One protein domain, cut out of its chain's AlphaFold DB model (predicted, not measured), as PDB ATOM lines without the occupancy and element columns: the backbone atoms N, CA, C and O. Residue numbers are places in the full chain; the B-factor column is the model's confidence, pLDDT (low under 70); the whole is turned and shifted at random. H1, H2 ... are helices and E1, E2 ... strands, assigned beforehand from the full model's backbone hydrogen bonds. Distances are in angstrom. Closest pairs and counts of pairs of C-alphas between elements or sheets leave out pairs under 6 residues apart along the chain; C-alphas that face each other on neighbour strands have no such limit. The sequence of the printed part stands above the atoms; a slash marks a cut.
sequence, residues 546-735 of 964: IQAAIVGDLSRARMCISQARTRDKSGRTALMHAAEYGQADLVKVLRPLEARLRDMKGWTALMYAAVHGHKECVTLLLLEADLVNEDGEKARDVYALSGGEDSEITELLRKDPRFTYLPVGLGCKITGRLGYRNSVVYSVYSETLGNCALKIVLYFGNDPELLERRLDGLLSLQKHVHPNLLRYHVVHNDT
ATOM      1  N   ILE A 546     220.764 229.168 243.973       88.06
ATOM      2  CA  ILE A 546     219.651 230.121 244.063       88.06
ATOM      3  C   ILE A 546     219.724 231.079 242.868       88.06
ATOM      4  O   ILE A 546     218.748 231.246 242.138       88.06
ATOM      5  N   GLN A 547     220.910 231.606 242.557       86.88
ATOM      6  CA  GLN A 547     221.126 232.410 241.350       86.88
ATOM      7  C   GLN A 547     220.876 231.630 240.043       86.88
ATOM      8  O   GLN A 547     220.598 232.248 239.016       86.88
ATOM      9  N   ALA A 548     220.983 230.294 240.033       86.69
ATOM     10  CA  ALA A 548     220.666 229.467 238.861       86.69
ATOM     11  C   ALA A 548     219.150 229.304 238.704       86.69
ATOM     12  O   ALA A 548     218.641 229.454 237.595       86.69
ATOM     13  N   ALA A 549     218.440 229.115 239.818       90.75
ATOM     14  CA  ALA A 549     216.985 229.122 239.867       90.75
ATOM     15  C   ALA A 549     216.381 230.470 239.425       90.75
ATOM     16  O   ALA A 549     215.454 230.469 238.624       90.75
ATOM     17  N   ILE A 550     216.953 231.604 239.860       87.12
ATOM     18  CA  ILE A 550     216.553 232.955 239.410       87.12
ATOM     19  C   ILE A 550     216.676 233.112 237.883       87.12
ATOM     20  O   ILE A 550     215.831 233.731 237.245       87.12
ATOM     21  N   VAL A 551     217.750 232.579 237.288       87.00
ATOM     22  CA  VAL A 551     218.082 232.777 235.861       87.00
ATOM     23  C   VAL A 551     217.395 231.758 234.938       87.00
ATOM     24  O   VAL A 551     217.349 231.971 233.731       87.00
ATOM     25  N   GLY A 552     216.855 230.660 235.478       86.31
ATOM     26  CA  GLY A 552     216.317 229.550 234.678       86.31
ATOM     27  C   GLY A 552     217.380 228.569 234.164       86.31
ATOM     28  O   GLY A 552     217.108 227.745 233.294       86.31
ATOM     29  N   ASP A 553     218.607 228.637 234.686       82.88
ATOM     30  CA  ASP A 553     219.749 227.864 234.188       82.88
ATOM     31  C   ASP A 553     219.754 226.434 234.759       82.88
ATOM     32  O   ASP A 553     220.436 226.122 235.740       82.88
ATOM     33  N   LEU A 554     218.967 225.557 234.128       80.69
ATOM     34  CA  LEU A 554     218.838 224.138 234.478       80.69
ATOM     35  C   LEU A 554     220.186 223.396 234.479       80.69
ATOM     36  O   LEU A 554     220.410 222.527 235.325       80.69
ATOM     37  N   SER A 555     221.090 223.738 233.559       73.38
ATOM     38  CA  SER A 555     222.410 223.109 233.444       73.38
ATOM     39  C   SER A 555     223.302 223.479 234.628       73.38
ATOM     40  O   SER A 555     223.827 222.599 235.313       73.38
ATOM     41  N   ARG A 556     223.424 224.776 234.933       76.44
ATOM     42  CA  ARG A 556     224.228 225.271 236.060       76.44
ATOM     43  C   ARG A 556     223.616 224.902 237.411       76.44
ATOM     44  O   ARG A 556     224.358 224.650 238.353       76.44
ATOM     45  N   ALA A 557     222.291 224.794 237.504       80.94
ATOM     46  CA  ALA A 557     221.628 224.277 238.697       80.94
ATOM     47  C   ALA A 557     221.967 222.801 238.955       80.94
ATOM     48  O   ALA A 557     222.306 222.450 240.081       80.94
ATOM     49  N   ARG A 558     221.974 221.944 237.922       74.19
ATOM     50  CA  ARG A 558     222.432 220.546 238.054       74.19
ATOM     51  C   ARG A 558     223.894 220.455 238.495       74.19
ATOM     52  O   ARG A 558     224.206 219.657 239.370       74.19
ATOM     53  N   MET A 559     224.770 221.317 237.971       67.75
ATOM     54  CA  MET A 559     226.175 221.406 238.410       67.75
ATOM     55  C   MET A 559     226.352 221.870 239.866       67.75
ATOM     56  O   MET A 559     227.442 221.745 240.417       67.75
ATOM     57  N   CYS A 560     225.324 222.452 240.486       75.75
ATOM     58  CA  CYS A 560     225.389 223.050 241.823       75.75
ATOM     59  C   CYS A 560     224.318 222.500 242.772       75.75
ATOM     60  O   CYS A 560     224.052 223.091 243.817       75.75
ATOM     61  N   ILE A 561     223.743 221.342 242.436       80.81
ATOM     62  CA  ILE A 561     222.674 220.677 243.191       80.81
ATOM     63  C   ILE A 561     223.110 220.266 244.612       80.81
ATOM     64  O   ILE A 561     222.275 220.103 245.497       80.81
ATOM     65  N   SER A 562     224.422 220.215 244.865       74.88
ATOM     66  CA  SER A 562     225.046 220.060 246.188       74.88
ATOM     67  C   SER A 562     224.710 221.186 247.169       74.88
ATOM     68  O   SER A 562     224.791 220.998 248.379       74.88
ATOM     69  N   GLN A 563     224.289 222.346 246.658       82.94
ATOM     70  CA  GLN A 563     223.813 223.486 247.441       82.94
ATOM     71  C   GLN A 563     222.302 223.407 247.736       82.94
ATOM     72  O   GLN A 563     221.728 224.378 248.232       82.94
ATOM     73  N   ALA A 564     221.617 222.298 247.429       84.62
ATOM     74  CA  ALA A 564     220.197 222.165 247.745       84.62
ATOM     75  C   ALA A 564     219.944 222.293 249.258       84.62
ATOM     76  O   ALA A 564     220.765 221.905 250.090       84.62
ATOM     77  N   ARG A 565     218.779 222.840 249.615       86.56
ATOM     78  CA  ARG A 565     218.378 223.247 250.976       86.56
ATOM     79  C   ARG A 565     219.178 224.422 251.562       86.56
ATOM     80  O   ARG A 565     218.883 224.822 252.692       86.56
ATOM     81  N   THR A 566     220.134 225.014 250.833       88.62
ATOM     82  CA  THR A 566     220.694 226.320 251.226       88.62
ATOM     83  C   THR A 566     219.618 227.405 251.182       88.62
ATOM     84  O   THR A 566     218.567 227.256 250.554       88.62
ATOM     85  N   ARG A 567     219.855 228.485 251.931       89.00
ATOM     86  CA  ARG A 567     218.877 229.543 252.178       89.00
ATOM     87  C   ARG A 567     219.495 230.913 251.954       89.00
ATOM     88  O   ARG A 567     220.607 231.170 252.415       89.00
ATOM     89  N   ASP A 568     218.751 231.795 251.296       87.31
ATOM     90  CA  ASP A 568     219.091 233.213 251.205       87.31
ATOM     91  C   ASP A 568     218.866 233.952 252.544       87.31
ATOM     92  O   ASP A 568     218.472 233.369 253.558       87.31
ATOM     93  N   LYS A 569     219.113 235.269 252.563       86.12
ATOM     94  CA  LYS A 569     218.964 236.111 253.767       86.12
ATOM     95  C   LYS A 569     217.523 236.225 254.289       86.12
ATOM     96  O   LYS A 569     217.345 236.623 255.432       86.12
ATOM     97  N   SER A 570     216.532 235.893 253.466       82.81
ATOM     98  CA  SER A 570     215.103 235.784 253.798       82.81
ATOM     99  C   SER A 570     214.692 234.343 254.133       82.81
ATOM    100  O   SER A 570     213.522 234.058 254.369       82.81
ATOM    101  N   GLY A 571     215.646 233.409 254.164       88.69
ATOM    102  CA  GLY A 571     215.397 231.999 254.427       88.69
ATOM    103  C   GLY A 571     214.904 231.208 253.214       88.69
ATOM    104  O   GLY A 571     214.571 230.039 253.400       88.69
ATOM    105  N   ARG A 572     214.841 231.790 252.009       93.12
ATOM    106  CA  ARG A 572     214.262 231.137 250.820       93.12
ATOM    107  C   ARG A 572     215.261 230.200 250.150       93.12
ATOM    108  O   ARG A 572     216.452 230.498 250.128       93.12
ATOM    109  N   THR A 573     214.775 229.099 249.585       94.31
ATOM    110  CA  THR A 573     215.601 228.080 248.909       94.31
ATOM    111  C   THR A 573     215.493 228.181 247.385       94.31
ATOM    112  O   THR A 573     214.631 228.896 246.864       94.31
ATOM    113  N   ALA A 574     216.341 227.464 246.644       93.50
ATOM    114  CA  ALA A 574     216.367 227.527 245.182       93.50
ATOM    115  C   ALA A 574     215.014 227.152 244.541       93.50
ATOM    116  O   ALA A 574     214.604 227.778 243.567       93.50
ATOM    117  N   LEU A 575     214.275 226.199 245.117       95.50
ATOM    118  CA  LEU A 575     212.929 225.811 244.688       95.50
ATOM    119  C   LEU A 575     211.918 226.966 244.773       95.50
ATOM    120  O   LEU A 575     211.060 227.085 243.902       95.50
ATOM    121  N   MET A 576     212.018 227.824 245.792       96.62
ATOM    122  CA  MET A 576     211.120 228.974 245.961       96.62
ATOM    123  C   MET A 576     211.383 230.044 244.900       96.62
ATOM    124  O   MET A 576     210.438 230.571 244.324       96.62
ATOM    125  N   HIS A 577     212.656 230.304 244.587       95.56
ATOM    126  CA  HIS A 577     213.034 231.197 243.486       95.56
ATOM    127  C   HIS A 577     212.627 230.596 242.130       95.56
ATOM    128  O   HIS A 577     212.036 231.286 241.306       95.56
ATOM    129  N   ALA A 578     212.843 229.295 241.904       96.44
ATOM    130  CA  ALA A 578     212.385 228.620 240.685       96.44
ATOM    131  C   ALA A 578     210.858 228.724 240.511       96.44
ATOM    132  O   ALA A 578     210.381 228.935 239.399       96.44
ATOM    133  N   ALA A 579     210.097 228.629 241.604       97.06
ATOM    134  CA  ALA A 579     208.650 228.808 241.611       97.06
ATOM    135  C   ALA A 579     208.209 230.270 241.391       97.06
ATOM    136  O   ALA A 579     207.250 230.495 240.662       97.06
ATOM    137  N   GLU A 580     208.911 231.252 241.967       96.19
ATOM    138  CA  GLU A 580     208.703 232.702 241.771       96.19
ATOM    139  C   GLU A 580     208.923 233.129 240.306       96.19
ATOM    140  O   GLU A 580     208.147 233.913 239.758       96.19
ATOM    141  N   TYR A 581     209.927 232.551 239.640       94.25
ATOM    142  CA  TYR A 581     210.271 232.831 238.239       94.25
ATOM    143  C   TYR A 581     209.678 231.831 237.221       94.25
ATOM    144  O   TYR A 581     210.063 231.855 236.054       94.25
ATOM    145  N   GLY A 582     208.749 230.958 237.631       93.69
ATOM    146  CA  GLY A 582     207.999 230.070 236.727       93.69
ATOM    147  C   GLY A 582     208.795 228.923 236.095       93.69
ATOM    148  O   GLY A 582     208.351 228.314 235.122       93.69
ATOM    149  N   GLN A 583     209.966 228.608 236.643       94.44
ATOM    150  CA  GLN A 583     210.954 227.692 236.076       94.44
ATOM    151  C   GLN A 583     210.578 226.220 236.319       94.44
ATOM    152  O   GLN A 583     211.198 225.517 237.121       94.44
ATOM    153  N   ALA A 584     209.548 225.733 235.624       90.81
ATOM    154  CA  ALA A 584     208.938 224.429 235.883       90.81
ATOM    155  C   ALA A 584     209.916 223.237 235.815       90.81
ATOM    156  O   ALA A 584     209.797 222.307 236.612       90.81
ATOM    157  N   ASP A 585     210.916 223.255 234.927       87.50
ATOM    158  CA  ASP A 585     211.926 222.186 234.854       87.50
ATOM    159  C   ASP A 585     212.924 222.206 236.019       87.50
ATOM    160  O   ASP A 585     213.355 221.150 236.487       87.50
ATOM    161  N   LEU A 586     213.229 223.387 236.562       89.62
ATOM    162  CA  LEU A 586     213.981 223.518 237.811       89.62
ATOM    163  C   LEU A 586     213.140 223.060 239.005       89.62
ATOM    164  O   LEU A 586     213.650 222.340 239.860       89.62
ATOM    165  N   VAL A 587     211.840 223.376 239.030       91.56
ATOM    166  CA  VAL A 587     210.899 222.857 240.038       91.56
ATOM    167  C   VAL A 587     210.847 221.322 240.012       91.56
ATOM    168  O   VAL A 587     210.911 220.702 241.073       91.56
ATOM    169  N   LYS A 588     210.825 220.684 238.831       85.31
ATOM    170  CA  LYS A 588     210.876 219.210 238.694       85.31
ATOM    171  C   LYS A 588     212.134 218.601 239.337       85.31
ATOM    172  O   LYS A 588     212.024 217.551 239.966       85.31
ATOM    173  N   VAL A 589     213.293 219.257 239.213       84.12
ATOM    174  CA  VAL A 589     214.587 218.790 239.761       84.12
ATOM    175  C   VAL A 589     214.765 219.117 241.249       84.12
ATOM    176  O   VAL A 589     215.309 218.303 241.990       84.12
ATOM    177  N   LEU A 590     214.313 220.287 241.706       89.62
ATOM    178  CA  LEU A 590     214.546 220.774 243.072       89.62
ATOM    179  C   LEU A 590     213.495 220.280 244.081       89.62
ATOM    180  O   LEU A 590     213.816 220.109 245.259       89.62
ATOM    181  N   ARG A 591     212.259 219.998 243.641       89.88
ATOM    182  CA  ARG A 591     211.157 219.535 244.508       89.88
ATOM    183  C   ARG A 591     211.524 218.313 245.371       89.88
ATOM    184  O   ARG A 591     211.258 218.383 246.567       89.88
ATOM    185  N   PRO A 592     212.167 217.240 244.864       84.94
ATOM    186  CA  PRO A 592     212.605 216.118 245.704       84.94
ATOM    187  C   PRO A 592     213.474 216.531 246.899       84.94
ATOM    188  O   PRO A 592     213.359 215.964 247.981       84.94
ATOM    189  N   LEU A 593     214.332 217.537 246.723       86.62
ATOM    190  CA  LEU A 593     215.316 217.943 247.725       86.62
ATOM    191  C   LEU A 593     214.739 218.962 248.720       86.62
ATOM    192  O   LEU A 593     215.046 218.899 249.915       86.62
ATOM    193  N   GLU A 594     213.894 219.877 248.232       91.62
ATOM    194  CA  GLU A 594     213.497 221.115 248.920       91.62
ATOM    195  C   GLU A 594     211.986 221.297 249.159       91.62
ATOM    196  O   GLU A 594     211.604 222.279 249.795       91.62
ATOM    197  N   ALA A 595     211.115 220.386 248.704       88.38
ATOM    198  CA  ALA A 595     209.671 220.499 248.945       88.38
ATOM    199  C   ALA A 595     209.335 220.658 250.435       88.38
ATOM    200  O   ALA A 595     210.021 220.113 251.306       88.38
ATOM    201  N   ARG A 596     208.249 221.383 250.722       91.38
ATOM    202  CA  ARG A 596     207.719 221.660 252.070       91.38
ATOM    203  C   ARG A 596     208.653 222.452 252.991       91.38
ATOM    204  O   ARG A 596     208.297 222.700 254.146       91.38
ATOM    205  N   LEU A 597     209.816 222.894 252.508       91.44
ATOM    206  CA  LEU A 597     210.599 223.913 253.196       91.44
ATOM    207  C   LEU A 597     209.837 225.246 253.182       91.44
ATOM    208  O   LEU A 597     209.060 225.537 252.275       91.44
ATOM    209  N   ARG A 598     210.063 226.042 254.229       94.12
ATOM    210  CA  ARG A 598     209.430 227.346 254.454       94.12
ATOM    211  C   ARG A 598     210.474 228.412 254.743       94.12
ATOM    212  O   ARG A 598     211.458 228.099 255.422       94.12
ATOM    213  N   ASP A 599     210.281 229.621 254.223       93.81
ATOM    214  CA  ASP A 599     211.156 230.781 254.448       93.81
ATOM    215  C   ASP A 599     210.955 231.420 255.844       93.81
ATOM    216  O   ASP A 599     210.313 230.828 256.713       93.81
ATOM    217  N   MET A 600     211.511 232.618 256.081       92.81
ATOM    218  CA  MET A 600     211.343 233.365 257.341       92.81
ATOM    219  C   MET A 600     209.939 233.959 257.569       92.81
ATOM    220  O   MET A 600     209.740 234.582 258.601       92.81
ATOM    221  N   LYS A 601     208.993 233.800 256.637       90.44
ATOM    222  CA  LYS A 601     207.570 234.165 256.779       90.44
ATOM    223  C   LYS A 601     206.650 232.942 256.741       90.44
ATOM    224  O   LYS A 601     205.431 233.063 256.620       90.44
ATOM    225  N   GLY A 602     207.218 231.737 256.739       92.25
ATOM    226  CA  GLY A 602     206.464 230.505 256.543       92.25
ATOM    227  C   GLY A 602     206.054 230.222 255.087       92.25
ATOM    228  O   GLY A 602     205.322 229.260 254.861       92.25
ATOM    229  N   TRP A 603     206.495 231.006 254.096       95.44
ATOM    230  CA  TRP A 603     206.088 230.831 252.697       95.44
ATOM    231  C   TRP A 603     206.724 229.588 252.063       95.44
ATOM    232  O   TRP A 603     207.907 229.307 252.268       95.44
ATOM    233  N   THR A 604     205.938 228.857 251.265       95.56
ATOM    234  CA  THR A 604     206.373 227.668 250.508       95.56
ATOM    235  C   THR A 604     206.545 227.984 249.018       95.56
ATOM    236  O   THR A 604     206.108 229.032 248.533       95.56
ATOM    237  N   ALA A 605     207.138 227.066 248.251       95.88
ATOM    238  CA  ALA A 605     207.294 227.236 246.809       95.88
ATOM    239  C   ALA A 605     205.939 227.322 246.072       95.88
ATOM    240  O   ALA A 605     205.790 228.140 245.166       95.88
ATOM    241  N   LEU A 606     204.924 226.558 246.495       95.38
ATOM    242  CA  LEU A 606     203.558 226.664 245.963       95.38
ATOM    243  C   LEU A 606     202.966 228.074 246.130       95.38
ATOM    244  O   LEU A 606     202.279 228.550 245.229       95.38
ATOM    245  N   MET A 607     203.237 228.752 247.252       96.06
ATOM    246  CA  MET A 607     202.751 230.118 247.497       96.06
ATOM    247  C   MET A 607     203.377 231.112 246.510       96.06
ATOM    248  O   MET A 607     202.661 231.908 245.903       96.06
ATOM    249  N   TYR A 608     204.689 231.000 246.268       96.81
ATOM    250  CA  TYR A 608     205.382 231.791 245.247       96.81
ATOM    251  C   TYR A 608     204.857 231.516 243.831       96.81
ATOM    252  O   TYR A 608     204.568 232.470 243.109       96.81
ATOM    253  N   ALA A 609     204.675 230.245 243.452       96.75
ATOM    254  CA  ALA A 609     204.132 229.871 242.143       96.75
ATOM    255  C   ALA A 609     202.707 230.401 241.920       96.75
ATOM    256  O   ALA A 609     202.389 230.856 240.823       96.75
ATOM    257  N   ALA A 610     201.858 230.349 242.951       94.50
ATOM    258  CA  ALA A 610     200.478 230.814 242.880       94.50
ATOM    259  C   ALA A 610     200.405 232.331 242.656       94.50
ATOM    260  O   ALA A 610     199.842 232.766 241.655       94.50
ATOM    261  N   VAL A 611     201.025 233.125 243.540       94.81
ATOM    262  CA  VAL A 611     200.997 234.603 243.490       94.81
ATOM    263  C   VAL A 611     201.521 235.152 242.158       94.81
ATOM    264  O   VAL A 611     200.991 236.134 241.649       94.81
ATOM    265  N   HIS A 612     202.514 234.495 241.554       93.62
ATOM    266  CA  HIS A 612     203.107 234.922 240.282       93.62
ATOM    267  C   HIS A 612     202.446 234.297 239.033       93.62
ATOM    268  O   HIS A 612     202.905 234.534 237.919       93.62
ATOM    269  N   GLY A 613     201.357 233.534 239.190       92.00
ATOM    270  CA  GLY A 613     200.548 233.027 238.072       92.00
ATOM    271  C   GLY A 613     201.087 231.774 237.364       92.00
ATOM    272  O   GLY A 613     200.613 231.416 236.284       92.00
ATOM    273  N   HIS A 614     202.073 231.079 237.936       94.75
ATOM    274  CA  HIS A 614     202.842 230.038 237.242       94.75
ATOM    275  C   HIS A 614     202.160 228.664 237.272       94.75
ATOM    276  O   HIS A 614     202.551 227.772 238.028       94.75
ATOM    277  N   LYS A 615     201.149 228.479 236.415       91.88
ATOM    278  CA  LYS A 615     200.262 227.294 236.349       91.88
ATOM    279  C   LYS A 615     200.968 225.934 236.413       91.88
ATOM    280  O   LYS A 615     200.546 225.063 237.178       91.88
ATOM    281  N   GLU A 616     202.049 225.734 235.655       90.12
ATOM    282  CA  GLU A 616     202.782 224.458 235.688       90.12
ATOM    283  C   GLU A 616     203.497 224.254 237.035       90.12
ATOM    284  O   GLU A 616     203.425 223.170 237.611       90.12
ATOM    285  N   CYS A 617     204.110 225.305 237.591       92.44
ATOM    286  CA  CYS A 617     204.745 225.251 238.910       92.44
ATOM    287  C   CYS A 617     203.717 224.991 240.022       92.44
ATOM    288  O   CYS A 617     203.959 224.136 240.871       92.44
ATOM    289  N   VAL A 618     202.546 225.642 239.976       91.81
ATOM    290  CA  VAL A 618     201.411 225.363 240.876       91.81
ATOM    291  C   VAL A 618     201.032 223.883 240.806       91.81
ATOM    292  O   VAL A 618     201.014 223.205 241.829       91.81
ATOM    293  N   THR A 619     200.824 223.356 239.596       87.44
ATOM    294  CA  THR A 619     200.457 221.948 239.356       87.44
ATOM    295  C   THR A 619     201.508 220.964 239.889       87.44
ATOM    296  O   THR A 619     201.164 219.914 240.431       87.44
ATOM    297  N   LEU A 620     202.798 221.293 239.774       83.69
ATOM    298  CA  LEU A 620     203.906 220.471 240.279       83.69
ATOM    299  C   LEU A 620     204.048 220.494 241.812       83.69
ATOM    300  O   LEU A 620     204.675 219.583 242.365       83.69
ATOM    301  N   LEU A 621     203.494 221.508 242.483       89.62
ATOM    302  CA  LEU A 621     203.705 221.804 243.903       89.62
ATOM    303  C   LEU A 621     202.434 221.692 244.767       89.62
ATOM    304  O   LEU A 621     202.505 221.960 245.964       89.62
ATOM    305  N   LEU A 622     201.291 221.248 244.219       87.06
ATOM    306  CA  LEU A 622     200.017 221.119 244.957       87.06
ATOM    307  C   LEU A 622     200.129 220.332 246.280       87.06
ATOM    308  O   LEU A 622     199.373 220.598 247.209       87.06
ATOM    309  N   LEU A 623     201.104 219.427 246.413       82.19
ATOM    310  CA  LEU A 623     201.407 218.673 247.644       82.19
ATOM    311  C   LEU A 623     201.959 219.534 248.806       82.19
ATOM    312  O   LEU A 623     202.318 219.004 249.858       82.19
ATOM    313  N   GLU A 624     202.006 220.857 248.643       87.69
ATOM    314  CA  GLU A 624     202.218 221.845 249.710       87.69
ATOM    315  C   GLU A 624     200.916 222.548 250.157       87.69
ATOM    316  O   GLU A 624     200.948 223.329 251.103       87.69
ATOM    317  N   ALA A 625     199.755 222.281 249.539       85.38
ATOM    318  CA  ALA A 625     198.484 222.973 249.825       85.38
ATOM    319  C   ALA A 625     197.882 222.683 251.223       85.38
ATOM    320  O   ALA A 625     196.895 223.305 251.640       85.38
ATOM    321  N   ASP A 626     198.460 221.751 251.986       85.06
ATOM    322  CA  ASP A 626     198.132 221.573 253.400       85.06
ATOM    323  C   ASP A 626     198.836 222.595 254.317       85.06
ATOM    324  O   ASP A 626     198.304 222.871 255.393       85.06
ATOM    325  N   LEU A 627     199.968 223.168 253.886       88.31
ATOM    326  CA  LEU A 627     200.817 224.086 254.654       88.31
ATOM    327  C   LEU A 627     200.254 225.510 254.742       88.31
ATOM    328  O   LEU A 627     199.506 225.965 253.875       88.31
ATOM    329  N   VAL A 628     200.684 226.212 255.793       92.12
ATOM    330  CA  VAL A 628     200.367 227.617 256.075       92.12
ATOM    331  C   VAL A 628     201.628 228.451 256.322       92.12
ATOM    332  O   VAL A 628     202.646 227.921 256.798       92.12
ATOM    333  N   ASN A 629     201.531 229.744 256.002       92.94
ATOM    334  CA  ASN A 629     202.504 230.777 256.366       92.94
ATOM    335  C   ASN A 629     202.381 231.160 257.861       92.94
ATOM    336  O   ASN A 629     201.625 230.529 258.605       92.94
ATOM    337  N   GLU A 630     203.149 232.148 258.330       92.12
ATOM    338  CA  GLU A 630     203.071 232.608 259.731       92.12
ATOM    339  C   GLU A 630     201.728 233.273 260.085       92.12
ATOM    340  O   GLU A 630     201.270 233.141 261.219       92.12
ATOM    341  N   ASP A 631     201.054 233.889 259.110       90.56
ATOM    342  CA  ASP A 631     199.716 234.481 259.251       90.56
ATOM    343  C   ASP A 631     198.580 233.425 259.277       90.56
ATOM    344  O   ASP A 631     197.423 233.744 259.558       90.56
ATOM    345  N   GLY A 632     198.898 232.144 259.038       89.62
ATOM    346  CA  GLY A 632     197.952 231.020 259.051       89.62
ATOM    347  C   GLY A 632     197.256 230.741 257.711       89.62
ATOM    348  O   GLY A 632     196.329 229.931 257.651       89.62
ATOM    349  N   GLU A 633     197.704 231.380 256.634       92.38
ATOM    350  CA  GLU A 633     197.104 231.357 255.299       92.38
ATOM    351  C   GLU A 633     197.696 230.234 254.433       92.38
ATOM    352  O   GLU A 633     198.911 230.006 254.427       92.38
ATOM    353  N   LYS A 634     196.861 229.543 253.648       92.25
ATOM    354  CA  LYS A 634     197.318 228.561 252.648       92.25
ATOM    355  C   LYS A 634     197.584 229.229 251.305       92.25
ATOM    356  O   LYS A 634     197.071 230.307 251.034       92.25
ATOM    357  N   ALA A 635     198.275 228.541 250.393       90.88
ATOM    358  CA  ALA A 635     198.583 229.071 249.057       90.88
ATOM    359  C   ALA A 635     197.364 229.605 248.274       90.88
ATOM    360  O   ALA A 635     197.484 230.609 247.581       90.88
ATOM    361  N   ARG A 636     196.180 228.992 248.423       91.06
ATOM    362  CA  ARG A 636     194.919 229.485 247.827       91.06
ATOM    363  C   ARG A 636     194.430 230.807 248.447       91.06
ATOM    364  O   ARG A 636     193.809 231.612 247.761       91.06
ATOM    365  N   ASP A 637     194.680 230.991 249.742       90.94
ATOM    366  CA  ASP A 637     194.206 232.121 250.538       90.94
ATOM    367  C   ASP A 637     195.142 233.317 250.269       90.94
ATOM    368  O   ASP A 637     194.676 234.388 249.886       90.94
ATOM    369  N   VAL A 638     196.463 233.076 250.291       90.81
ATOM    370  CA  VAL A 638     197.514 234.005 249.829       90.81
ATOM    371  C   VAL A 638     197.275 234.440 248.374       90.81
ATOM    372  O   VAL A 638     197.359 235.627 248.063       90.81
ATOM    373  N   TYR A 639     196.923 233.507 247.477       92.62
ATOM    374  CA  TYR A 639     196.601 233.829 246.081       92.62
ATOM    375  C   TYR A 639     195.410 234.790 245.970       92.62
ATOM    376  O   TYR A 639     195.521 235.831 245.320       92.62
ATOM    377  N   ALA A 640     194.302 234.500 246.657       88.81
ATOM    378  CA  ALA A 640     193.134 235.378 246.667       88.81
ATOM    379  C   ALA A 640     193.447 236.772 247.249       88.81
ATOM    380  O   ALA A 640     193.030 237.782 246.684       88.81
ATOM    381  N   LEU A 641     194.229 236.844 248.334       88.12
ATOM    382  CA  LEU A 641     194.647 238.104 248.963       88.12
ATOM    383  C   LEU A 641     195.604 238.928 248.087       88.12
ATOM    384  O   LEU A 641     195.584 240.155 248.153       88.12
ATOM    385  N   SER A 642     196.390 238.274 247.226       86.94
ATOM    386  CA  SER A 642     197.248 238.937 246.232       86.94
ATOM    387  C   SER A 642     196.493 239.535 245.031       86.94
ATOM    388  O   SER A 642     197.113 240.188 244.196       86.94
ATOM    389  N   GLY A 643     195.167 239.351 244.945       83.12
ATOM    390  CA  GLY A 643     194.355 239.781 243.798       83.12
ATOM    391  C   GLY A 643     194.356 238.779 242.638       83.12
ATOM    392  O   GLY A 643     194.216 239.171 241.483       83.12
ATOM    393  N   GLY A 644     194.546 237.489 242.925       81.31
ATOM    394  CA  GLY A 644     194.570 236.428 241.922       81.31
ATOM    395  C   GLY A 644     193.201 236.136 241.293       81.31
ATOM    396  O   GLY A 644     192.341 235.533 241.932       81.31
ATOM    397  N   GLU A 645     193.017 236.516 240.023       80.94
ATOM    398  CA  GLU A 645     191.760 236.329 239.270       80.94
ATOM    399  C   GLU A 645     191.752 235.120 238.307       80.94
ATOM    400  O   GLU A 645     190.721 234.831 237.697       80.94
ATOM    401  N   ASP A 646     192.862 234.385 238.144       86.81
ATOM    402  CA  ASP A 646     192.917 233.270 237.189       86.81
ATOM    403  C   ASP A 646     192.073 232.082 237.680       86.81
ATOM    404  O   ASP A 646     192.337 231.468 238.722       86.81
ATOM    405  N   SER A 647     191.029 231.752 236.917       82.19
ATOM    406  CA  SER A 647     190.055 230.721 237.277       82.19
ATOM    407  C   SER A 647     190.653 229.316 237.329       82.19
ATOM    408  O   SER A 647     190.211 228.508 238.144       82.19
ATOM    409  N   GLU A 648     191.677 229.030 236.523       82.44
ATOM    410  CA  GLU A 648     192.339 227.727 236.449       82.44
ATOM    411  C   GLU A 648     193.276 227.526 237.646       82.44
ATOM    412  O   GLU A 648     193.230 226.479 238.288       82.44
ATOM    413  N   ILE A 649     194.047 228.551 238.033       85.44
ATOM    414  CA  ILE A 649     194.841 228.526 239.277       85.44
ATOM    415  C   ILE A 649     193.919 228.416 240.493       85.44
ATOM    416  O   ILE A 649     194.169 227.613 241.394       85.44
ATOM    417  N   THR A 650     192.811 229.157 240.492       85.94
ATOM    418  CA  THR A 650     191.797 229.087 241.552       85.94
ATOM    419  C   THR A 650     191.146 227.698 241.638       85.94
ATOM    420  O   THR A 650     190.810 227.245 242.731       85.94
ATOM    421  N   GLU A 651     190.968 226.991 240.519       84.12
ATOM    422  CA  GLU A 651     190.480 225.608 240.515       84.12
ATOM    423  C   GLU A 651     191.557 224.613 240.978       84.12
ATOM    424  O   GLU A 651     191.281 223.773 241.834       84.12
ATOM    425  N   LEU A 652     192.792 224.730 240.480       83.75
ATOM    426  CA  LEU A 652     193.929 223.896 240.889       83.75
ATOM    427  C   LEU A 652     194.172 223.977 242.402       83.75
ATOM    428  O   LEU A 652     194.324 222.947 243.050       83.75
ATOM    429  N   LEU A 653     194.119 225.177 242.985       84.12
ATOM    430  CA  LEU A 653     194.290 225.408 244.425       84.12
ATOM    431  C   LEU A 653     193.044 225.065 245.276       84.12
ATOM    432  O   LEU A 653     193.103 225.126 246.507       84.12
ATOM    433  N   ARG A 654     191.919 224.688 244.647       80.56
ATOM    434  CA  ARG A 654     190.766 224.049 245.315       80.56
ATOM    435  C   ARG A 654     190.841 222.524 245.311       80.56
ATOM    436  O   ARG A 654     190.137 221.905 246.110       80.56
ATOM    437  N   LYS A 655     191.644 221.913 244.433       70.75
ATOM    438  CA  LYS A 655     191.844 220.459 244.419       70.75
ATOM    439  C   LYS A 655     192.632 220.078 245.670       70.75
ATOM    440  O   LYS A 655     193.699 220.623 245.923       70.75
ATOM    441  N   ASP A 656     192.079 219.159 246.453       57.38
ATOM    442  CA  ASP A 656     192.766 218.515 247.572       57.38
ATOM    443  C   ASP A 656     193.521 217.295 247.017       57.38
ATOM    444  O   ASP A 656     192.863 216.313 246.645       57.38
ATOM    445  N   PRO A 657     194.861 217.346 246.865       54.53
ATOM    446  CA  PRO A 657     195.635 216.289 246.225       54.53
ATOM    447  C   PRO A 657     195.810 215.113 247.191       54.53
ATOM    448  O   PRO A 657     196.874 214.906 247.778       54.53
ATOM    449  N   ARG A 658     194.737 214.332 247.346       46.19
ATOM    450  CA  ARG A 658     194.706 213.088 248.119       46.19
ATOM    451  C   ARG A 658     195.541 212.010 247.435       46.19
ATOM    452  O   ARG A 658     195.014 211.118 246.776       46.19
ATOM    453  N   PHE A 659     196.853 212.100 247.625       47.22
ATOM    454  CA  PHE A 659     197.742 210.961 247.447       47.22
ATOM    455  C   PHE A 659     197.358 209.821 248.398       47.22
ATOM    456  O   PHE A 659     196.630 210.005 249.378       47.22
ATOM    457  N   THR A 660     197.839 208.632 248.060       46.47
ATOM    458  CA  THR A 660     197.546 207.362 248.726       46.47
ATOM    459  C   THR A 660     197.717 207.407 250.244       46.47
ATOM    460  O   THR A 660     198.633 208.027 250.790       46.47
ATOM    461  N   TYR A 661     196.820 206.702 250.940       50.28
ATOM    462  CA  TYR A 661     196.917 206.474 252.380       50.28
ATOM    463  C   TYR A 661     198.135 205.580 252.656       50.28
ATOM    464  O   TYR A 661     198.055 204.357 252.553       50.28
ATOM    465  N   LEU A 662     199.270 206.190 252.998       59.44
ATOM    466  CA  LEU A 662     200.395 205.458 253.573       59.44
ATOM    467  C   LEU A 662     199.973 204.852 254.927       59.44
ATOM    468  O   LEU A 662     199.226 205.502 255.668       59.44
ATOM    469  N   PRO A 663     200.466 203.650 255.287       57.62
ATOM    470  CA  PRO A 663     200.290 203.083 256.618       57.62
ATOM    471  C   PRO A 663     200.578 204.097 257.729       57.62
ATOM    472  O   PRO A 663     201.617 204.760 257.739       57.62
ATOM    473  N   VAL A 664     199.652 204.208 258.688       55.84
ATOM    474  CA  VAL A 664     199.625 205.283 259.703       55.84
ATOM    475  C   VAL A 664     200.919 205.345 260.536       55.84
ATOM    476  O   VAL A 664     201.307 206.416 260.995       55.84
ATOM    477  N   GLY A 665     201.627 204.219 260.679       61.81
ATOM    478  CA  GLY A 665     202.911 204.133 261.383       61.81
ATOM    479  C   GLY A 665     204.126 204.732 260.658       61.81
ATOM    480  O   GLY A 665     205.173 204.865 261.286       61.81
ATOM    481  N   LEU A 666     204.034 205.103 259.373       70.88
ATOM    482  CA  LEU A 666     205.184 205.612 258.602       70.88
ATOM    483  C   LEU A 666     205.526 207.088 258.864       70.88
ATOM    484  O   LEU A 666     206.644 207.497 258.567       70.88
ATOM    485  N   GLY A 667     204.592 207.895 259.384       74.38
ATOM    486  CA  GLY A 667     204.857 209.292 259.772       74.38
ATOM    487  C   GLY A 667     205.341 210.221 258.643       74.38
ATOM    488  O   GLY A 667     206.044 211.198 258.909       74.38
ATOM    489  N   CYS A 668     204.998 209.916 257.388       79.62
ATOM    490  CA  CYS A 668     205.492 210.604 256.192       79.62
ATOM    491  C   CYS A 668     204.354 211.094 255.286       79.62
ATOM    492  O   CYS A 668     203.294 210.476 255.214       79.62
ATOM    493  N   LYS A 669     204.604 212.174 254.537       79.44
ATOM    494  CA  LYS A 669     203.724 212.698 253.476       79.44
ATOM    495  C   LYS A 669     204.420 212.602 252.121       79.44
ATOM    496  O   LYS A 669     205.591 212.958 252.024       79.44
ATOM    497  N   ILE A 670     203.721 212.172 251.071       77.19
ATOM    498  CA  ILE A 670     204.268 212.172 249.704       77.19
ATOM    499  C   ILE A 670     204.400 213.622 249.209       77.19
ATOM    500  O   ILE A 670     203.463 214.407 249.310       77.19
ATOM    501  N   THR A 671     205.579 213.984 248.695       75.81
ATOM    502  CA  THR A 671     205.893 215.313 248.123       75.81
ATOM    503  C   THR A 671     206.033 215.295 246.605       75.81
ATOM    504  O   THR A 671     206.144 216.343 245.968       75.81
ATOM    505  N   GLY A 672     206.044 214.106 246.013       71.06
ATOM    506  CA  GLY A 672     206.236 213.911 244.591       71.06
ATOM    507  C   GLY A 672     206.699 212.498 244.282       71.06
ATOM    508  O   GLY A 672     206.700 211.604 245.130       71.06
ATOM    509  N   ARG A 673     207.095 212.294 243.031       70.56
ATOM    510  CA  ARG A 673     207.377 210.974 242.485       70.56
ATOM    511  C   ARG A 673     208.618 211.007 241.600       70.56
ATOM    512  O   ARG A 673     208.841 212.007 240.916       70.56
ATOM    513  N   LEU A 674     209.440 209.956 241.678       66.44
ATOM    514  CA  LEU A 674     210.831 209.968 241.201       66.44
ATOM    515  C   LEU A 674     211.087 209.039 240.014       66.44
ATOM    516  O   LEU A 674     211.917 209.364 239.170       66.44
ATOM    517  N   GLY A 675     210.373 207.915 239.894       55.28
ATOM    518  CA  GLY A 675     210.504 207.082 238.699       55.28
ATOM    519  C   GLY A 675     209.797 205.728 238.715       55.28
ATOM    520  O   GLY A 675     209.272 205.269 239.731       55.28
ATOM    521  N   TYR A 676     209.818 205.097 237.536       48.34
ATOM    522  CA  TYR A 676     209.488 203.693 237.290       48.34
ATOM    523  C   TYR A 676     210.690 203.013 236.631       48.34
ATOM    524  O   TYR A 676     211.077 203.406 235.532       48.34
ATOM    525  N   ARG A 677     211.246 201.977 237.270       45.88
ATOM    526  CA  ARG A 677     212.180 201.029 236.627       45.88
ATOM    527  C   ARG A 677     211.899 199.597 237.070       45.88
ATOM    528  O   ARG A 677     211.293 198.843 236.323       45.88
ATOM    529  N   ASN A 678     212.256 199.263 238.310       40.66
ATOM    530  CA  ASN A 678     212.021 197.937 238.911       40.66
ATOM    531  C   ASN A 678     210.987 197.950 240.060       40.66
ATOM    532  O   ASN A 678     210.524 196.900 240.500       40.66
ATOM    533  N   SER A 679     210.634 199.140 240.545       49.25
ATOM    534  CA  SER A 679     209.638 199.428 241.585       49.25
ATOM    535  C   SER A 679     209.200 200.890 241.455       49.25
ATOM    536  O   SER A 679     209.814 201.645 240.692       49.25
ATOM    537  N   VAL A 680     208.193 201.310 242.223       58.56
ATOM    538  CA  VAL A 680     207.818 202.728 242.328       58.56
ATOM    539  C   VAL A 680     208.631 203.400 243.435       58.56
ATOM    540  O   VAL A 680     208.835 202.808 244.499       58.56
ATOM    541  N   VAL A 681     209.121 204.616 243.176       72.62
ATOM    542  CA  VAL A 681     209.824 205.439 244.172       72.62
ATOM    543  C   VAL A 681     209.219 206.842 244.216       72.62
ATOM    544  O   VAL A 681     209.060 207.504 243.184       72.62
ATOM    545  N   TYR A 682     208.905 207.289 245.427       78.56
ATOM    546  CA  TYR A 682     208.323 208.584 245.764       78.56
ATOM    547  C   TYR A 682     209.349 209.454 246.486       78.56
ATOM    548  O   TYR A 682     210.205 208.931 247.202       78.56
ATOM    549  N   SER A 683     209.239 210.775 246.350       82.88
ATOM    550  CA  SER A 683     209.812 211.679 247.347       82.88
ATOM    551  C   SER A 683     208.791 211.839 248.470       82.88
ATOM    552  O   SER A 683     207.599 212.030 248.221       82.88
ATOM    553  N   VAL A 684     209.250 211.735 249.712       86.69
ATOM    554  CA  VAL A 684     208.426 211.888 250.913       86.69
ATOM    555  C   VAL A 684     209.068 212.880 251.864       86.69
ATOM    556  O   VAL A 684     210.288 212.994 251.918       86.69
ATOM    557  N   TYR A 685     208.246 213.566 252.645       86.31
ATOM    558  CA  TYR A 685     208.671 214.390 253.764       86.31
ATOM    559  C   TYR A 685     208.286 213.706 255.072       86.31
ATOM    560  O   TYR A 685     207.108 213.425 255.306       86.31
ATOM    561  N   SER A 686     209.280 213.479 255.923       85.25
ATOM    562  CA  SER A 686     209.111 213.098 257.321       85.25
ATOM    563  C   SER A 686     209.367 214.309 258.215       85.25
ATOM    564  O   SER A 686     210.302 215.071 257.966       85.25
ATOM    565  N   GLU A 687     208.610 214.457 259.300       82.12
ATOM    566  CA  GLU A 687     208.875 215.504 260.299       82.12
ATOM    567  C   GLU A 687     210.194 215.272 261.063       82.12
ATOM    568  O   GLU A 687     210.774 216.224 261.578       82.12
ATOM    569  N   THR A 688     210.710 214.034 261.096       82.81
ATOM    570  CA  THR A 688     211.968 213.685 261.783       82.81
ATOM    571  C   THR A 688     213.184 213.599 260.855       82.81
ATOM    572  O   THR A 688     214.296 213.871 261.303       82.81
ATOM    573  N   LEU A 689     212.997 213.244 259.576       83.69
ATOM    574  CA  LEU A 689     214.089 213.055 258.599       83.69
ATOM    575  C   LEU A 689     214.152 214.145 257.504       83.69
ATOM    576  O   LEU A 689     215.145 214.246 256.781       83.69
ATOM    577  N   GLY A 690     213.113 214.972 257.355       86.38
ATOM    578  CA  GLY A 690     212.964 215.897 256.226       86.38
ATOM    579  C   GLY A 690     212.606 215.172 254.923       86.38
ATOM    580  O   GLY A 690     211.932 214.142 254.948       86.38
ATOM    581  N   ASN A 691     213.042 215.704 253.772       88.25
ATOM    582  CA  ASN A 691     212.810 215.043 252.481       88.25
ATOM    583  C   ASN A 691     213.709 213.802 252.315       88.25
ATOM    584  O   ASN A 691     214.930 213.891 252.477       88.25
ATOM    585  N   CYS A 692     213.088 212.673 251.981       90.94
ATOM    586  CA  CYS A 692     213.646 211.326 251.832       90.94
ATOM    587  C   CYS A 692     213.010 210.619 250.619       90.94
ATOM    588  O   CYS A 692     212.018 211.093 250.060       90.94
ATOM    589  N   ALA A 693     213.536 209.457 250.228       88.81
ATOM    590  CA  ALA A 693     212.871 208.570 249.272       88.81
ATOM    591  C   ALA A 693     212.001 207.540 250.004       88.81
ATOM    592  O   ALA A 693     212.387 207.035 251.057       88.81
ATOM    593  N   LEU A 694     210.864 207.186 249.407       85.19
ATOM    594  CA  LEU A 694     210.070 206.012 249.759       85.19
ATOM    595  C   LEU A 694     209.997 205.081 248.548       85.19
ATOM    596  O   LEU A 694     209.447 205.451 247.514       85.19
ATOM    597  N   LYS A 695     210.510 203.860 248.688       80.12
ATOM    598  CA  LYS A 695     210.344 202.776 247.712       80.12
ATOM    599  C   LYS A 695     209.328 201.779 248.261       80.12
ATOM    600  O   LYS A 695     209.514 201.279 249.368       80.12
ATOM    601  N   ILE A 696     208.296 201.471 247.480       73.44
ATOM    602  CA  ILE A 696     207.306 200.440 247.825       73.44
ATOM    603  C   ILE A 696     207.656 199.161 247.055       73.44
ATOM    604  O   ILE A 696     207.898 199.198 245.843       73.44
ATOM    605  N   VAL A 697     207.737 198.034 247.763       68.00
ATOM    606  CA  VAL A 697     208.109 196.720 247.223       68.00
ATOM    607  C   VAL A 697     207.020 195.711 247.575       68.00
ATOM    608  O   VAL A 697     206.955 195.220 248.697       68.00
ATOM    609  N   LEU A 698     206.168 195.410 246.597       55.75
ATOM    610  CA  LEU A 698     205.066 194.458 246.738       55.75
ATOM    611  C   LEU A 698     205.574 193.007 246.683       55.75
ATOM    612  O   LEU A 698     206.448 192.701 245.864       55.75
ATOM    613  N   TYR A 699     204.994 192.112 247.484       55.19
ATOM    614  CA  TYR A 699     205.344 190.689 247.530       55.19
ATOM    615  C   TYR A 699     204.093 189.789 247.532       55.19
ATOM    616  O   TYR A 699     203.518 189.486 248.563       55.19
ATOM    617  N   PHE A 700     203.680 189.283 246.368       40.56
ATOM    618  CA  PHE A 700     202.543 188.354 246.285       40.56
ATOM    619  C   PHE A 700     203.010 186.907 246.137       40.56
ATOM    620  O   PHE A 700     203.715 186.587 245.181       40.56
ATOM    621  N   GLY A 701     202.584 186.034 247.057       40.81
ATOM    622  CA  GLY A 701     202.619 184.571 246.900       40.81
ATOM    623  C   GLY A 701     203.997 183.930 246.683       40.81
ATOM    624  O   GLY A 701     204.067 182.794 246.219       40.81
ATOM    625  N   ASN A 702     205.089 184.638 246.978       39.38
ATOM    626  CA  ASN A 702     206.424 184.047 247.001       39.38
ATOM    627  C   ASN A 702     206.654 183.341 248.342       39.38
ATOM    628  O   ASN A 702     206.178 183.815 249.371       39.38
ATOM    629  N   ASP A 703     207.441 182.265 248.298       50.81
ATOM    630  CA  ASP A 703     208.058 181.568 249.435       50.81
ATOM    631  C   ASP A 703     208.286 182.493 250.660       50.81
ATOM    632  O   ASP A 703     209.088 183.434 250.562       50.81
ATOM    633  N   PRO A 704     207.597 182.257 251.798       55.31
ATOM    634  CA  PRO A 704     207.754 183.063 253.006       55.31
ATOM    635  C   PRO A 704     209.197 183.114 253.511       55.31
ATOM    636  O   PRO A 704     209.641 184.180 253.937       55.31
ATOM    637  N   GLU A 705     209.971 182.030 253.379       57.47
ATOM    638  CA  GLU A 705     211.384 182.029 253.766       57.47
ATOM    639  C   GLU A 705     212.206 182.962 252.863       57.47
ATOM    640  O   GLU A 705     213.135 183.623 253.322       57.47
ATOM    641  N   LEU A 706     211.869 183.068 251.572       58.81
ATOM    642  CA  LEU A 706     212.525 184.010 250.661       58.81
ATOM    643  C   LEU A 706     212.204 185.467 251.023       58.81
ATOM    644  O   LEU A 706     213.082 186.325 250.891       58.81
ATOM    645  N   LEU A 707     210.982 185.764 251.478       65.06
ATOM    646  CA  LEU A 707     210.624 187.090 251.991       65.06
ATOM    647  C   LEU A 707     211.354 187.397 253.302       65.06
ATOM    648  O   LEU A 707     211.948 188.466 253.424       65.06
ATOM    649  N   GLU A 708     211.340 186.470 254.256       67.12
ATOM    650  CA  GLU A 708     211.976 186.629 255.565       67.12
ATOM    651  C   GLU A 708     213.487 186.861 255.406       67.12
ATOM    652  O   GLU A 708     214.005 187.883 255.850       67.12
ATOM    653  N   ARG A 709     214.171 186.036 254.599       65.06
ATOM    654  CA  ARG A 709     215.593 186.222 254.243       65.06
ATOM    655  C   ARG A 709     215.868 187.544 253.502       65.06
ATOM    656  O   ARG A 709     216.958 188.104 253.638       65.06
ATOM    657  N   ARG A 710     214.919 188.061 252.703       67.62
ATOM    658  CA  ARG A 710     215.018 189.393 252.057       67.62
ATOM    659  C   ARG A 710     214.891 190.521 253.089       67.62
ATOM    660  O   ARG A 710     215.649 191.488 253.013       67.62
ATOM    661  N   LEU A 711     213.957 190.402 254.034       71.75
ATOM    662  CA  LEU A 711     213.749 191.367 255.116       71.75
ATOM    663  C   LEU A 711     214.939 191.378 256.081       71.75
ATOM    664  O   LEU A 711     215.457 192.455 256.356       71.75
ATOM    665  N   ASP A 712     215.452 190.218 256.492       71.50
ATOM    666  CA  ASP A 712     216.673 190.092 257.299       71.50
ATOM    667  C   ASP A 712     217.880 190.763 256.636       71.50
ATOM    668  O   ASP A 712     218.636 191.483 257.292       71.50
ATOM    669  N   GLY A 713     218.044 190.595 255.318       71.06
ATOM    670  CA  GLY A 713     219.080 191.292 254.555       71.06
ATOM    671  C   GLY A 713     218.968 192.817 254.665       71.06
ATOM    672  O   GLY A 713     219.962 193.496 254.926       71.06
ATOM    673  N   LEU A 714     217.755 193.362 254.536       73.56
ATOM    674  CA  LEU A 714     217.487 194.801 254.637       73.56
ATOM    675  C   LEU A 714     217.604 195.331 256.078       73.56
ATOM    676  O   LEU A 714     218.178 196.397 256.288       73.56
ATOM    677  N   LEU A 715     217.133 194.578 257.075       76.62
ATOM    678  CA  LEU A 715     217.241 194.893 258.509       76.62
ATOM    679  C   LEU A 715     218.679 194.751 259.035       76.62
ATOM    680  O   LEU A 715     219.056 195.388 260.021       76.62
ATOM    681  N   SER A 716     219.503 193.929 258.384       74.06
ATOM    682  CA  SER A 716     220.951 193.905 258.583       74.06
ATOM    683  C   SER A 716     221.586 195.170 258.001       74.06
ATOM    684  O   SER A 716     222.227 195.926 258.732       74.06
ATOM    685  N   LEU A 717     221.318 195.483 256.726       71.25
ATOM    686  CA  LEU A 717     221.829 196.684 256.050       71.25
ATOM    687  C   LEU A 717     221.424 197.997 256.748       71.25
ATOM    688  O   LEU A 717     222.242 198.907 256.815       71.25
ATOM    689  N   GLN A 718     220.235 198.078 257.355       79.06
ATOM    690  CA  GLN A 718     219.779 199.225 258.163       79.06
ATOM    691  C   GLN A 718     220.722 199.558 259.342       79.06
ATOM    692  O   GLN A 718     220.796 200.708 259.775       79.06
ATOM    693  N   LYS A 719     221.460 198.569 259.866       75.75
ATOM    694  CA  LYS A 719     222.431 198.742 260.966       75.75
ATOM    695  C   LYS A 719     223.791 199.250 260.476       75.75
ATOM    696  O   LYS A 719     224.613 199.674 261.288       75.75
ATOM    697  N   HIS A 720     224.043 199.200 259.169       73.81
ATOM    698  CA  HIS A 720     225.293 199.628 258.556       73.81
ATOM    699  C   HIS A 720     225.205 201.076 258.064       73.81
ATOM    700  O   HIS A 720     224.199 201.521 257.520       73.81
ATOM    701  N   VAL A 721     226.293 201.824 258.257       79.81
ATOM    702  CA  VAL A 721     226.424 203.211 257.800       79.81
ATOM    703  C   VAL A 721     227.769 203.346 257.102       79.81
ATOM    704  O   VAL A 721     228.810 203.080 257.702       79.81
ATOM    705  N   HIS A 722     227.738 203.727 255.829       87.69
ATOM    706  CA  HIS A 722     228.911 203.936 254.985       87.69
ATOM    707  C   HIS A 722     228.555 204.988 253.923       87.69
ATOM    708  O   HIS A 722     227.465 204.877 253.361       87.69
ATOM    709  N   PRO A 723     229.414 205.982 253.620       87.19
ATOM    710  CA  PRO A 723     229.066 207.081 252.713       87.19
ATOM    711  C   PRO A 723     228.619 206.608 251.324       87.19
ATOM    712  O   PRO A 723     227.689 207.170 250.770       87.19
ATOM    713  N   ASN A 724     229.218 205.539 250.792       93.25
ATOM    714  CA  ASN A 724     228.897 205.015 249.459       93.25
ATOM    715  C   ASN A 724     227.843 203.887 249.444       93.25
ATOM    716  O   ASN A 724     227.766 203.149 248.465       93.25
ATOM    717  N   LEU A 725     227.057 203.690 250.510       89.94
ATOM    718  CA  LEU A 725     225.970 202.696 250.550       89.94
ATOM    719  C   LEU A 725     224.631 203.369 250.860       89.94
ATOM    720  O   LEU A 725     224.549 204.213 251.747       89.94
ATOM    721  N   LEU A 726     223.569 202.963 250.158       88.75
ATOM    722  CA  LEU A 726     222.233 203.517 250.358       88.75
ATOM    723  C   LEU A 726     221.715 203.184 251.760       88.75
ATOM    724  O   LEU A 726     221.419 202.029 252.076       88.75
ATOM    725  N   ARG A 727     221.557 204.216 252.589       87.38
ATOM    726  CA  ARG A 727     220.977 204.088 253.921       87.38
ATOM    727  C   ARG A 727     219.472 203.864 253.829       87.38
ATOM    728  O   ARG A 727     218.736 204.685 253.280       87.38
ATOM    729  N   TYR A 728     219.010 202.792 254.461       87.88
ATOM    730  CA  TYR A 728     217.606 202.597 254.806       87.88
ATOM    731  C   TYR A 728     217.375 203.192 256.202       87.88
ATOM    732  O   TYR A 728     218.051 202.814 257.155       87.88
ATOM    733  N   HIS A 729     216.448 204.142 256.334       87.19
ATOM    734  CA  HIS A 729     216.049 204.704 257.631       87.19
ATOM    735  C   HIS A 729     214.944 203.869 258.274       87.19
ATOM    736  O   HIS A 729     215.021 203.563 259.462       87.19
ATOM    737  N   VAL A 730     213.950 203.458 257.480       85.81
ATOM    738  CA  VAL A 730     212.824 202.623 257.921       85.81
ATOM    739  C   VAL A 730     212.618 201.484 256.930       85.81
ATOM    740  O   VAL A 730     212.536 201.714 255.724       85.81
ATOM    741  N   VAL A 731     212.493 200.271 257.463       85.12
ATOM    742  CA  VAL A 731     212.006 199.080 256.762       85.12
ATOM    743  C   VAL A 731     210.720 198.672 257.474       85.12
ATOM    744  O   VAL A 731     210.768 198.197 258.605       85.12
ATOM    745  N   HIS A 732     209.568 198.917 256.853       81.31
ATOM    746  CA  HIS A 732     208.260 198.578 257.410       81.31
ATOM    747  C   HIS A 732     207.585 197.540 256.519       81.31
ATOM    748  O   HIS A 732     207.396 197.780 255.329       81.31
ATOM    749  N   ASN A 733     207.245 196.386 257.091       77.06
ATOM    750  CA  ASN A 733     206.477 195.356 256.407       77.06
ATOM    751  C   ASN A 733     204.994 195.497 256.769       77.06
ATOM    752  O   ASN A 733     204.649 195.370 257.944       77.06
ATOM    753  N   ASP A 734     204.146 195.744 255.775       69.44
ATOM    754  CA  ASP A 734     202.692 195.686 255.899       69.44
ATOM    755  C   ASP A 734     202.213 194.339 255.338       69.44
ATOM    756  O   ASP A 734     202.405 194.030 254.157       69.44
ATOM    757  N   THR A 735     201.648 193.512 256.215       62.59
ATOM    758  CA  THR A 735     201.115 192.178 255.895       62.59
ATOM    759  C   THR A 735     199.652 192.200 255.453       62.59
ATOM    760  O   THR A 735     199.160 191.184 254.974       62.59
TER     761      THR A 735
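Overview. This is residues 546 to 735 of the 964 residues of the protein "Kinase, NEK" of Giardia muris (UniProt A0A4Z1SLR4). Eight short helices are wound in stacked turns, with H1, H3, H5 and H7 in one row and H2, H4, H6 and H8 in the other; a small twisted sheet of E1, E2 and E3 packs on H4 of the second row. Beyond the sheet, H9 and E4 make the other end of the long axis, and residues 700 to 706 stick out. The 190 printed residues hold nine named helices and four named strands, in the order H1 to H8, E1, E2, E3, H9, E4; the class is mixed, and the sheet, in the order E1, E2, E3, is antiparallel. The whole is compact by its radius of gyration of the C-alphas, 18.7 A, yet elongated, spanning 61 by 35 by 29 A.

Along the chain. Find C-alpha 546 at (219.651, 230.121, 244.063), where H1, residues 546 to 551, begins. Then read H2, 554 to 558; H3, 574 to 580; H4, 584 to 594, 14.2 A; H5, 605 to 611; H6, 615 to 624, 14.6 A; H7, 635 to 641; and H8, 647 to 652. E1, 668 to 676, 20.5 A, starts at (205.492, 210.604, 256.192) and bends by 73 degrees at residue 671. E2, 680 to 686, is 18.3 A; E3, 690 to 698, 24.7 A; H9, 704 to 717, 19.8 A. E4, 728 to 734, 16.5 A, ends at (202.692, 195.686, 255.899).

Arrangement. Start at H1, which touches H3 at C-alphas 546 and 574, 4.3 A apart. H3 touches H5 at a shallow tilt of 14 degrees, the same way, closest at C-alphas 576 and 605, 4.3 A. H5 touches H7, closest at C-alphas 607 and 635, 4.6 A. H3 and H4 form a helical hairpin, closest at C-alphas 575 and 590, 5.5 A. H4 and H2 only just touch, with 3 pairs of C-alphas within 8 A. H6 touches H4, closest at C-alphas 584 and 617, 5.2 A, and H8, at 615 and 649, 6.3 A. Two layers, a helix on one face of a sheet, are made by H4 and the strongly twisted meander E1 E2 E3, each strand the antiparallel neighbour of the one before; H4's height over the sheet is 10.4 A. H6 only grazes the sheet. Look for N 671 and O 683, 2.9 A, between E1 and E2, and N 684 and O 692, 2.9 A, between E2 and E3. E4, which pairs with no named strand, is near E3; C-alphas 715 of H9 and 731 of E4 are their closest, 6.9 A. Every O i to N i+4 pair is within hydrogen-bond range in H1, H2, H3, H5, H7, H8 and H9, against 5 of 7 in H4 and 4 of 6 in H6.

Size, cuts and confidence. The C-alphas of Gly 643 and Glu 705, 61.0 A apart, are the two farthest. The printed part has no cut; the links H2 to H3 and H8 to E1 are long. The model's pLDDT is under 70 at residues 559, 656 to 665, 674 to 680, 697 to 710 and 734 to 735.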